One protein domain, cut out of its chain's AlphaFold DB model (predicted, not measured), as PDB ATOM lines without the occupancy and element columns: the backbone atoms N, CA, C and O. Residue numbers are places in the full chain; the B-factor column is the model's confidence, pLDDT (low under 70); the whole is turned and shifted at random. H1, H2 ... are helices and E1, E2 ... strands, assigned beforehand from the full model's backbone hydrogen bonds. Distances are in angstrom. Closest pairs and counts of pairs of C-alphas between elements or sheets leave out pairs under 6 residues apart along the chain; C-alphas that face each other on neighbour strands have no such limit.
ATOM      1  N   GLU A 387     -31.306 -45.317  36.567       95.69
ATOM      2  CA  GLU A 387     -31.994 -46.463  37.167       95.69
ATOM      3  C   GLU A 387     -33.282 -46.045  37.893       95.69
ATOM      4  O   GLU A 387     -34.315 -46.710  37.770       95.69
ATOM      5  N   GLY A 388     -33.256 -44.920  38.612       95.62
ATOM      6  CA  GLY A 388     -34.442 -44.339  39.239       95.62
ATOM      7  C   GLY A 388     -35.442 -43.816  38.208       95.62
ATOM      8  O   GLY A 388     -36.638 -44.073  38.342       95.62
ATOM      9  N   VAL A 389     -34.965 -43.189  37.127       95.75
ATOM     10  CA  VAL A 389     -35.810 -42.808  35.979       95.75
ATOM     11  C   VAL A 389     -36.408 -44.039  35.294       95.75
ATOM     12  O   VAL A 389     -37.612 -44.076  35.066       95.75
ATOM     13  N   GLN A 390     -35.625 -45.088  35.025       94.88
ATOM     14  CA  GLN A 390     -36.128 -46.339  34.437       94.88
ATOM     15  C   GLN A 390     -37.154 -47.036  35.353       94.88
ATOM     16  O   GLN A 390     -38.080 -47.679  34.864       94.88
ATOM     17  N   SER A 391     -37.020 -46.884  36.674       94.06
ATOM     18  CA  SER A 391     -37.978 -47.396  37.663       94.06
ATOM     19  C   SER A 391     -39.292 -46.608  37.661       94.06
ATOM     20  O   SER A 391     -40.356 -47.218  37.626       94.06
ATOM     21  N   TYR A 392     -39.224 -45.271  37.627       94.25
ATOM     22  CA  TYR A 392     -40.384 -44.383  37.458       94.25
ATOM     23  C   TYR A 392     -41.129 -44.686  36.148       94.25
ATOM     24  O   TYR A 392     -42.337 -44.896  36.141       94.25
ATOM     25  N   LEU A 393     -40.395 -44.827  35.041       93.75
ATOM     26  CA  LEU A 393     -40.959 -45.114  33.720       93.75
ATOM     27  C   LEU A 393     -41.634 -46.488  33.589       93.75
ATOM     28  O   LEU A 393     -42.406 -46.689  32.649       93.75
ATOM     29  N   ARG A 394     -41.356 -47.417  34.509       91.56
ATOM     30  CA  ARG A 394     -42.008 -48.732  34.611       91.56
ATOM     31  C   ARG A 394     -43.103 -48.785  35.688       91.56
ATOM     32  O   ARG A 394     -43.661 -49.859  35.910       91.56
ATOM     33  N   SER A 395     -43.419 -47.677  36.367       90.19
ATOM     34  CA  SER A 395     -44.529 -47.652  37.328       90.19
ATOM     35  C   SER A 395     -45.889 -47.735  36.606       90.19
ATOM     36  O   SER A 395     -45.990 -47.323  35.445       90.19
ATOM     37  N   PRO A 396     -46.956 -48.246  37.254       84.88
ATOM     38  CA  PRO A 396     -48.300 -48.302  36.664       84.88
ATOM     39  C   PRO A 396     -48.885 -46.937  36.262       84.88
ATOM     40  O   PRO A 396     -49.822 -46.876  35.469       84.88
ATOM     41  N   GLU A 397     -48.348 -45.853  36.820       82.06
ATOM     42  CA  GLU A 397     -48.747 -44.463  36.588       82.06
ATOM     43  C   GLU A 397     -47.972 -43.805  35.427       82.06
ATOM     44  O   GLU A 397     -48.299 -42.688  35.024       82.06
ATOM     45  N   SER A 398     -46.954 -44.483  34.882       85.69
ATOM     46  CA  SER A 398     -46.070 -43.972  33.830       85.69
ATOM     47  C   SER A 398     -46.827 -43.588  32.557       85.69
ATOM     48  O   SER A 398     -47.488 -44.413  31.921       85.69
ATOM     49  N   PHE A 399     -46.641 -42.342  32.110       90.25
ATOM     50  CA  PHE A 399     -47.231 -41.844  30.866       90.25
ATOM     51  C   PHE A 399     -46.780 -42.634  29.621       90.25
ATOM     52  O   PHE A 399     -47.510 -42.662  28.635       90.25
ATOM     53  N   LEU A 400     -45.630 -43.327  29.654       88.56
ATOM     54  CA  LEU A 400     -45.182 -44.166  28.533       88.56
ATOM     55  C   LEU A 400     -46.124 -45.340  28.254       88.56
ATOM     56  O   LEU A 400     -46.201 -45.788  27.113       88.56
ATOM     57  N   ALA A 401     -46.870 -45.812  29.257       84.00
ATOM     58  CA  ALA A 401     -47.847 -46.882  29.080       84.00
ATOM     59  C   ALA A 401     -48.994 -46.504  28.120       84.00
ATOM     60  O   ALA A 401     -49.675 -47.398  27.626       84.00
ATOM     61  N   SER A 402     -49.211 -45.206  27.851       85.44
ATOM     62  CA  SER A 402     -50.231 -44.705  26.918       85.44
ATOM     63  C   SER A 402     -49.683 -44.221  25.569       85.44
ATOM     64  O   SER A 402     -50.468 -43.831  24.704       85.44
ATOM     65  N   LEU A 403     -48.361 -44.245  25.359       87.44
ATOM     66  CA  LEU A 403     -47.755 -43.870  24.081       87.44
ATOM     67  C   LEU A 403     -47.693 -45.093  23.149       87.44
ATOM     68  O   LEU A 403     -47.055 -46.076  23.525       87.44
ATOM     69  N   PRO A 404     -48.245 -45.045  21.919       86.25
ATOM     70  CA  PRO A 404     -48.240 -46.191  20.998       86.25
ATOM     71  C   PRO A 404     -46.845 -46.763  20.705       86.25
ATOM     72  O   PRO A 404     -46.688 -47.965  20.509       86.25
ATOM     73  N   ASP A 405     -45.812 -45.917  20.723       85.19
ATOM     74  CA  ASP A 405     -44.429 -46.343  20.510       85.19
ATOM     75  C   ASP A 405     -43.809 -47.083  21.709       85.19
ATOM     76  O   ASP A 405     -42.806 -47.778  21.538       85.19
ATOM     77  N   PHE A 406     -44.403 -47.012  22.902       85.50
ATOM     78  CA  PHE A 406     -43.884 -47.631  24.130       85.50
ATOM     79  C   PHE A 406     -44.870 -48.614  24.794       85.50
ATOM     80  O   PHE A 406     -44.459 -49.398  25.657       85.50
ATOM     81  N   GLU A 407     -46.134 -48.640  24.357       83.81
ATOM     82  CA  GLU A 407     -47.166 -49.584  24.801       83.81
ATOM     83  C   GLU A 407     -46.673 -51.038  24.693       83.81
ATOM     84  O   GLU A 407     -46.143 -51.475  23.671       83.81
ATOM     85  N   GLY A 408     -46.794 -51.794  25.789       82.81
ATOM     86  CA  GLY A 408     -46.335 -53.186  25.871       82.81
ATOM     87  C   GLY A 408     -44.813 -53.399  25.797       82.81
ATOM     88  O   GLY A 408     -44.379 -54.548  25.821       82.81
ATOM     89  N   ARG A 409     -43.992 -52.336  25.724       85.94
ATOM     90  CA  ARG A 409     -42.525 -52.408  25.536       85.94
ATOM     91  C   ARG A 409     -41.702 -51.787  26.677       85.94
ATOM     92  O   ARG A 409     -40.494 -51.598  26.537       85.94
ATOM     93  N   LEU A 410     -42.325 -51.517  27.830       86.00
ATOM     94  CA  LEU A 410     -41.674 -50.883  28.993       86.00
ATOM     95  C   LEU A 410     -40.531 -51.724  29.606       86.00
ATOM     96  O   LEU A 410     -39.590 -51.181  30.190       86.00
ATOM     97  N   ASP A 411     -40.561 -53.048  29.442       86.12
ATOM     98  CA  ASP A 411     -39.470 -53.924  29.886       86.12
ATOM     99  C   ASP A 411     -38.182 -53.695  29.078       86.12
ATOM    100  O   ASP A 411     -37.097 -53.676  29.657       86.12
ATOM    101  N   SER A 412     -38.286 -53.408  27.775       88.12
ATOM    102  CA  SER A 412     -37.147 -53.138  26.885       88.12
ATOM    103  C   SER A 412     -36.712 -51.665  26.849       88.12
ATOM    104  O   SER A 412     -36.061 -51.249  25.895       88.12
ATOM    105  N   LEU A 413     -37.076 -50.851  27.849       91.31
ATOM    106  CA  LEU A 413     -36.620 -49.460  27.949       91.31
ATOM    107  C   LEU A 413     -35.128 -49.370  28.281       91.31
ATOM    108  O   LEU A 413     -34.679 -49.874  29.313       91.31
ATOM    109  N   VAL A 414     -34.391 -48.616  27.472       92.44
ATOM    110  CA  VAL A 414     -33.018 -48.185  27.730       92.44
ATOM    111  C   VAL A 414     -33.050 -46.703  28.108       92.44
ATOM    112  O   VAL A 414     -33.559 -45.870  27.361       92.44
ATOM    113  N   VAL A 415     -32.513 -46.367  29.283       95.06
ATOM    114  CA  VAL A 415     -32.389 -44.983  29.762       95.06
ATOM    115  C   VAL A 415     -30.910 -44.632  29.816       95.06
ATOM    116  O   VAL A 415     -30.131 -45.305  30.486       95.06
ATOM    117  N   THR A 416     -30.517 -43.573  29.114       94.62
ATOM    118  CA  THR A 416     -29.131 -43.088  29.067       94.62
ATOM    119  C   THR A 416     -29.061 -41.643  29.537       94.62
ATOM    120  O   THR A 416     -29.909 -40.825  29.190       94.62
ATOM    121  N   ARG A 417     -28.055 -41.310  30.348       94.06
ATOM    122  CA  ARG A 417     -27.771 -39.924  30.746       94.06
ATOM    123  C   ARG A 417     -27.223 -39.166  29.534       94.06
ATOM    124  O   ARG A 417     -26.252 -39.616  28.933       94.06
ATOM    125  N   VAL A 418     -27.812 -38.020  29.203       91.62
ATOM    126  CA  VAL A 418     -27.272 -37.114  28.178       91.62
ATOM    127  C   VAL A 418     -26.242 -36.193  28.837       91.62
ATOM    128  O   VAL A 418     -26.449 -35.732  29.962       91.62
ATOM    129  N   SER A 419     -25.115 -35.960  28.167       83.31
ATOM    130  CA  SER A 419     -24.071 -35.030  28.609       83.31
ATOM    131  C   SER A 419     -24.400 -33.583  28.224       83.31
ATOM    132  O   SER A 419     -25.012 -33.322  27.190       83.31
ATOM    133  N   GLY A 420     -23.962 -32.632  29.052       79.00
ATOM    134  CA  GLY A 420     -24.280 -31.209  28.903       79.00
ATOM    135  C   GLY A 420     -25.442 -30.750  29.789       79.00
ATOM    136  O   GLY A 420     -26.011 -31.529  30.554       79.00
ATOM    137  N   GLY A 421     -25.759 -29.454  29.705       81.06
ATOM    138  CA  GLY A 421     -26.654 -28.771  30.643       81.06
ATOM    139  C   GLY A 421     -26.007 -28.510  32.012       81.06
ATOM    140  O   GLY A 421     -25.018 -29.140  32.388       81.06
ATOM    141  N   LEU A 422     -26.558 -27.551  32.762       85.62
ATOM    142  CA  LEU A 422     -26.072 -27.183  34.104       85.62
ATOM    143  C   LEU A 422     -27.117 -27.438  35.199       85.62
ATOM    144  O   LEU A 422     -26.779 -27.928  36.277       85.62
ATOM    145  N   ALA A 423     -28.380 -27.093  34.932       90.81
ATOM    146  CA  ALA A 423     -29.441 -27.062  35.934       90.81
ATOM    147  C   ALA A 423     -30.221 -28.375  36.078       90.81
ATOM    148  O   ALA A 423     -30.648 -28.691  37.187       90.81
ATOM    149  N   ASN A 424     -30.411 -29.146  35.004       94.88
ATOM    150  CA  ASN A 424     -31.298 -30.317  34.978       94.88
ATOM    151  C   ASN A 424     -30.551 -31.646  34.837       94.88
ATOM    152  O   ASN A 424     -29.416 -31.706  34.364       94.88
ATOM    153  N   HIS A 425     -31.223 -32.732  35.208       95.62
ATOM    154  CA  HIS A 425     -30.803 -34.081  34.854       95.62
ATOM    155  C   HIS A 425     -31.539 -34.520  33.584       95.62
ATOM    156  O   HIS A 425     -32.748 -34.757  33.608       95.62
ATOM    157  N   THR A 426     -30.803 -34.590  32.474       96.38
ATOM    158  CA  THR A 426     -31.339 -34.904  31.143       96.38
ATOM    159  C   THR A 426     -31.026 -36.347  30.751       96.38
ATOM    160  O   THR A 426     -29.889 -36.808  30.890       96.38
ATOM    161  N   TYR A 427     -32.021 -37.056  30.226       96.38
ATOM    162  CA  TYR A 427     -31.920 -38.457  29.825       96.38
ATOM    163  C   TYR A 427     -32.529 -38.680  28.446       96.38
ATOM    164  O   TYR A 427     -33.578 -38.125  28.136       96.38
ATOM    165  N   ARG A 428     -31.908 -39.549  27.650       95.25
ATOM    166  CA  ARG A 428     -32.486 -40.115  26.433       95.25
ATOM    167  C   ARG A 428     -33.083 -41.469  26.789       95.25
ATOM    168  O   ARG A 428     -32.385 -42.346  27.303       95.25
ATOM    169  N   VAL A 429     -34.376 -41.606  26.531       94.75
ATOM    170  CA  VAL A 429     -35.147 -42.835  26.701       94.75
ATOM    171  C   VAL A 429     -35.388 -43.410  25.318       94.75
ATOM    172  O   VAL A 429     -35.889 -42.709  24.443       94.75
ATOM    173  N   SER A 430     -35.047 -44.676  25.123       91.81
ATOM    174  CA  SER A 430     -35.317 -45.416  23.892       91.81
ATOM    175  C   SER A 430     -35.763 -46.837  24.214       91.81
ATOM    176  O   SER A 430     -35.715 -47.279  25.364       91.81
ATOM    177  N   LEU A 431     -36.169 -47.584  23.194       87.44
ATOM    178  CA  LEU A 431     -36.219 -49.042  23.288       87.44
ATOM    179  C   LEU A 431     -34.812 -49.640  23.099       87.44
ATOM    180  O   LEU A 431     -33.885 -48.954  22.658       87.44
ATOM    181  N   ASP A 432     -34.655 -50.920  23.428       81.62
ATOM    182  CA  ASP A 432     -33.487 -51.727  23.068       81.62
ATOM    183  C   ASP A 432     -33.343 -51.765  21.529       81.62
ATOM    184  O   ASP A 432     -34.304 -52.153  20.854       81.62
ATOM    185  N   PRO A 433     -32.185 -51.399  20.944       70.56
ATOM    186  CA  PRO A 433     -31.953 -51.499  19.502       70.56
ATOM    187  C   PRO A 433     -32.227 -52.892  18.915       70.56
ATOM    188  O   PRO A 433     -32.672 -52.991  17.774       70.56
ATOM    189  N   GLY A 434     -32.049 -53.965  19.694       70.25
ATOM    190  CA  GLY A 434     -32.391 -55.336  19.301       70.25
ATOM    191  C   GLY A 434     -33.894 -55.612  19.149       70.25
ATOM    192  O   GLY A 434     -34.266 -56.699  18.710       70.25
ATOM    193  N   SER A 435     -34.761 -54.654  19.498       66.06
ATOM    194  CA  SER A 435     -36.222 -54.736  19.340       66.06
ATOM    195  C   SER A 435     -36.766 -54.054  18.073       66.06
ATOM    196  O   SER A 435     -37.957 -54.187  17.780       66.06
ATOM    197  N   SER A 436     -35.921 -53.353  17.304       62.66
ATOM    198  CA  SER A 436     -36.294 -52.755  16.013       62.66
ATOM    199  C   SER A 436     -36.005 -53.703  14.839       62.66
ATOM    200  O   SER A 436     -35.010 -54.424  14.839       62.66
ATOM    201  N   MET A 437     -36.874 -53.691  13.818       54.34
ATOM    202  CA  MET A 437     -36.672 -54.436  12.562       54.34
ATOM    203  C   MET A 437     -36.166 -53.571  11.399       54.34
ATOM    204  O   MET A 437     -35.693 -54.123  10.408       54.34
ATOM    205  N   ASP A 438     -36.273 -52.243  11.493       60.56
ATOM    206  CA  ASP A 438     -35.842 -51.289  10.460       60.56
ATOM    207  C   ASP A 438     -34.603 -50.471  10.871       60.56
ATOM    208  O   ASP A 438     -34.049 -49.733  10.059       60.56
ATOM    209  N   GLY A 439     -34.137 -50.636  12.113       61.84
ATOM    210  CA  GLY A 439     -33.018 -49.892  12.693       61.84
ATOM    211  C   GLY A 439     -33.417 -48.534  13.274       61.84
ATOM    212  O   GLY A 439     -32.609 -47.924  13.973       61.84
ATOM    213  N   ASN A 440     -34.654 -48.080  13.056       67.31
ATOM    214  CA  ASN A 440     -35.190 -46.900  13.715       67.31
ATOM    215  C   ASN A 440     -35.718 -47.293  15.103       67.31
ATOM    216  O   ASN A 440     -36.402 -48.306  15.270       67.31
ATOM    217  N   VAL A 441     -35.370 -46.510  16.122       78.38
ATOM    218  CA  VAL A 441     -35.691 -46.803  17.522       78.38
ATOM    219  C   VAL A 441     -36.419 -45.594  18.108       78.38
ATOM    220  O   VAL A 441     -35.790 -44.544  18.287       78.38
ATOM    221  N   PRO A 442     -37.724 -45.712  18.432       84.62
ATOM    222  CA  PRO A 442     -38.467 -44.639  19.076       84.62
ATOM    223  C   PRO A 442     -37.744 -44.134  20.321       84.62
ATOM    224  O   PRO A 442     -37.330 -44.917  21.184       84.62
ATOM    225  N   SER A 443     -37.559 -42.818  20.381       92.31
ATOM    226  CA  SER A 443     -36.775 -42.151  21.413       92.31
ATOM    227  C   SER A 443     -37.370 -40.799  21.796       92.31
ATOM    228  O   SER A 443     -38.027 -40.125  20.999       92.31
ATOM    229  N   LEU A 444     -37.163 -40.426  23.056       95.31
ATOM    230  CA  LEU A 444     -37.588 -39.156  23.636       95.31
ATOM    231  C   LEU A 444     -36.584 -38.686  24.686       95.31
ATOM    232  O   LEU A 444     -35.829 -39.482  25.252       95.31
ATOM    233  N   ILE A 445     -36.605 -37.389  24.971       96.88
ATOM    234  CA  ILE A 445     -35.786 -36.783  26.016       96.88
ATOM    235  C   ILE A 445     -36.645 -36.538  27.254       96.88
ATOM    236  O   ILE A 445     -37.734 -35.969  27.167       96.88
ATOM    237  N   LEU A 446     -36.123 -36.932  28.414       97.06
ATOM    238  CA  LEU A 446     -36.621 -36.518  29.720       97.06
ATOM    239  C   LEU A 446     -35.696 -35.475  30.333       97.06
ATOM    240  O   LEU A 446     -34.477 -35.646  30.329       97.06
ATOM    241  N   LYS A 447     -36.281 -34.443  30.934       97.62
ATOM    242  CA  LYS A 447     -35.587 -33.458  31.765       97.62
ATOM    243  C   LYS A 447     -36.226 -33.455  33.147       97.62
ATOM    244  O   LYS A 447     -37.399 -33.123  33.287       97.62
ATOM    245  N   TYR A 448     -35.454 -33.831  34.160       96.94
ATOM    246  CA  TYR A 448     -35.836 -33.701  35.565       96.94
ATOM    247  C   TYR A 448     -35.214 -32.428  36.152       96.94
ATOM    248  O   TYR A 448     -34.007 -32.203  36.001       96.94
ATOM    249  N   SER A 449     -36.030 -31.615  36.828       97.12
ATOM    250  CA  SER A 449     -35.616 -30.376  37.498       97.12
ATOM    251  C   SER A 449     -35.517 -30.567  39.023       97.12
ATOM    252  O   SER A 449     -36.482 -30.269  39.735       97.12
TER     253      SER A 449
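What this domain is: This is residues 387 to 449 of the 752 residues of the protein "Protein kinase subdomain-containing protein PKL" of Coprinopsis cinerea (strain Okayama-7 / 130 / ATCC MYA-4618 / FGSC 9003) (UniProt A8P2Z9). A twisted antiparallel sheet, E1 - E2 - E3, forms a wall with helix H1 across one face; short H2 is off the sheet. The printed part has 63 residues, with H1 H2 E1 E2 E3 in chain order, mixed, under half in named elements. It is compact, radius of gyration of the C-alphas 12.0 A, spanning 36 by 27 by 17 A.

Where its parts are: Find C-alpha 425 at (-30.803, -34.081, 34.854): E2, residues 425 to 431, runs 19.7 A. E1 is residues 413 to 417, 13.3 A; E3, residues 443 to 448, 16.5 A, ends at (-35.836, -33.701, 35.565). H1 is residues 387 to 393, 9.7 A; H2, 399 to 402, 5.7 A.

How they stand to each other: The strands form a meander, each the antiparallel neighbour of the one before; within hydrogen-bond range are N 414 and O 430, 2.8 A, and N 427 and O 446, 2.8 A. H1 is on the sheet, height 7.6 A; its closest C-alphas to E1 are Gln 390 and Val 415, 6.1 A. H1 has every O i to N i+4 pair within range; H2 is too short for one.

The domain as a whole: The printed part has no cut; the E2 to E3 link is long. Residues 435 to 440 are under pLDDT 70.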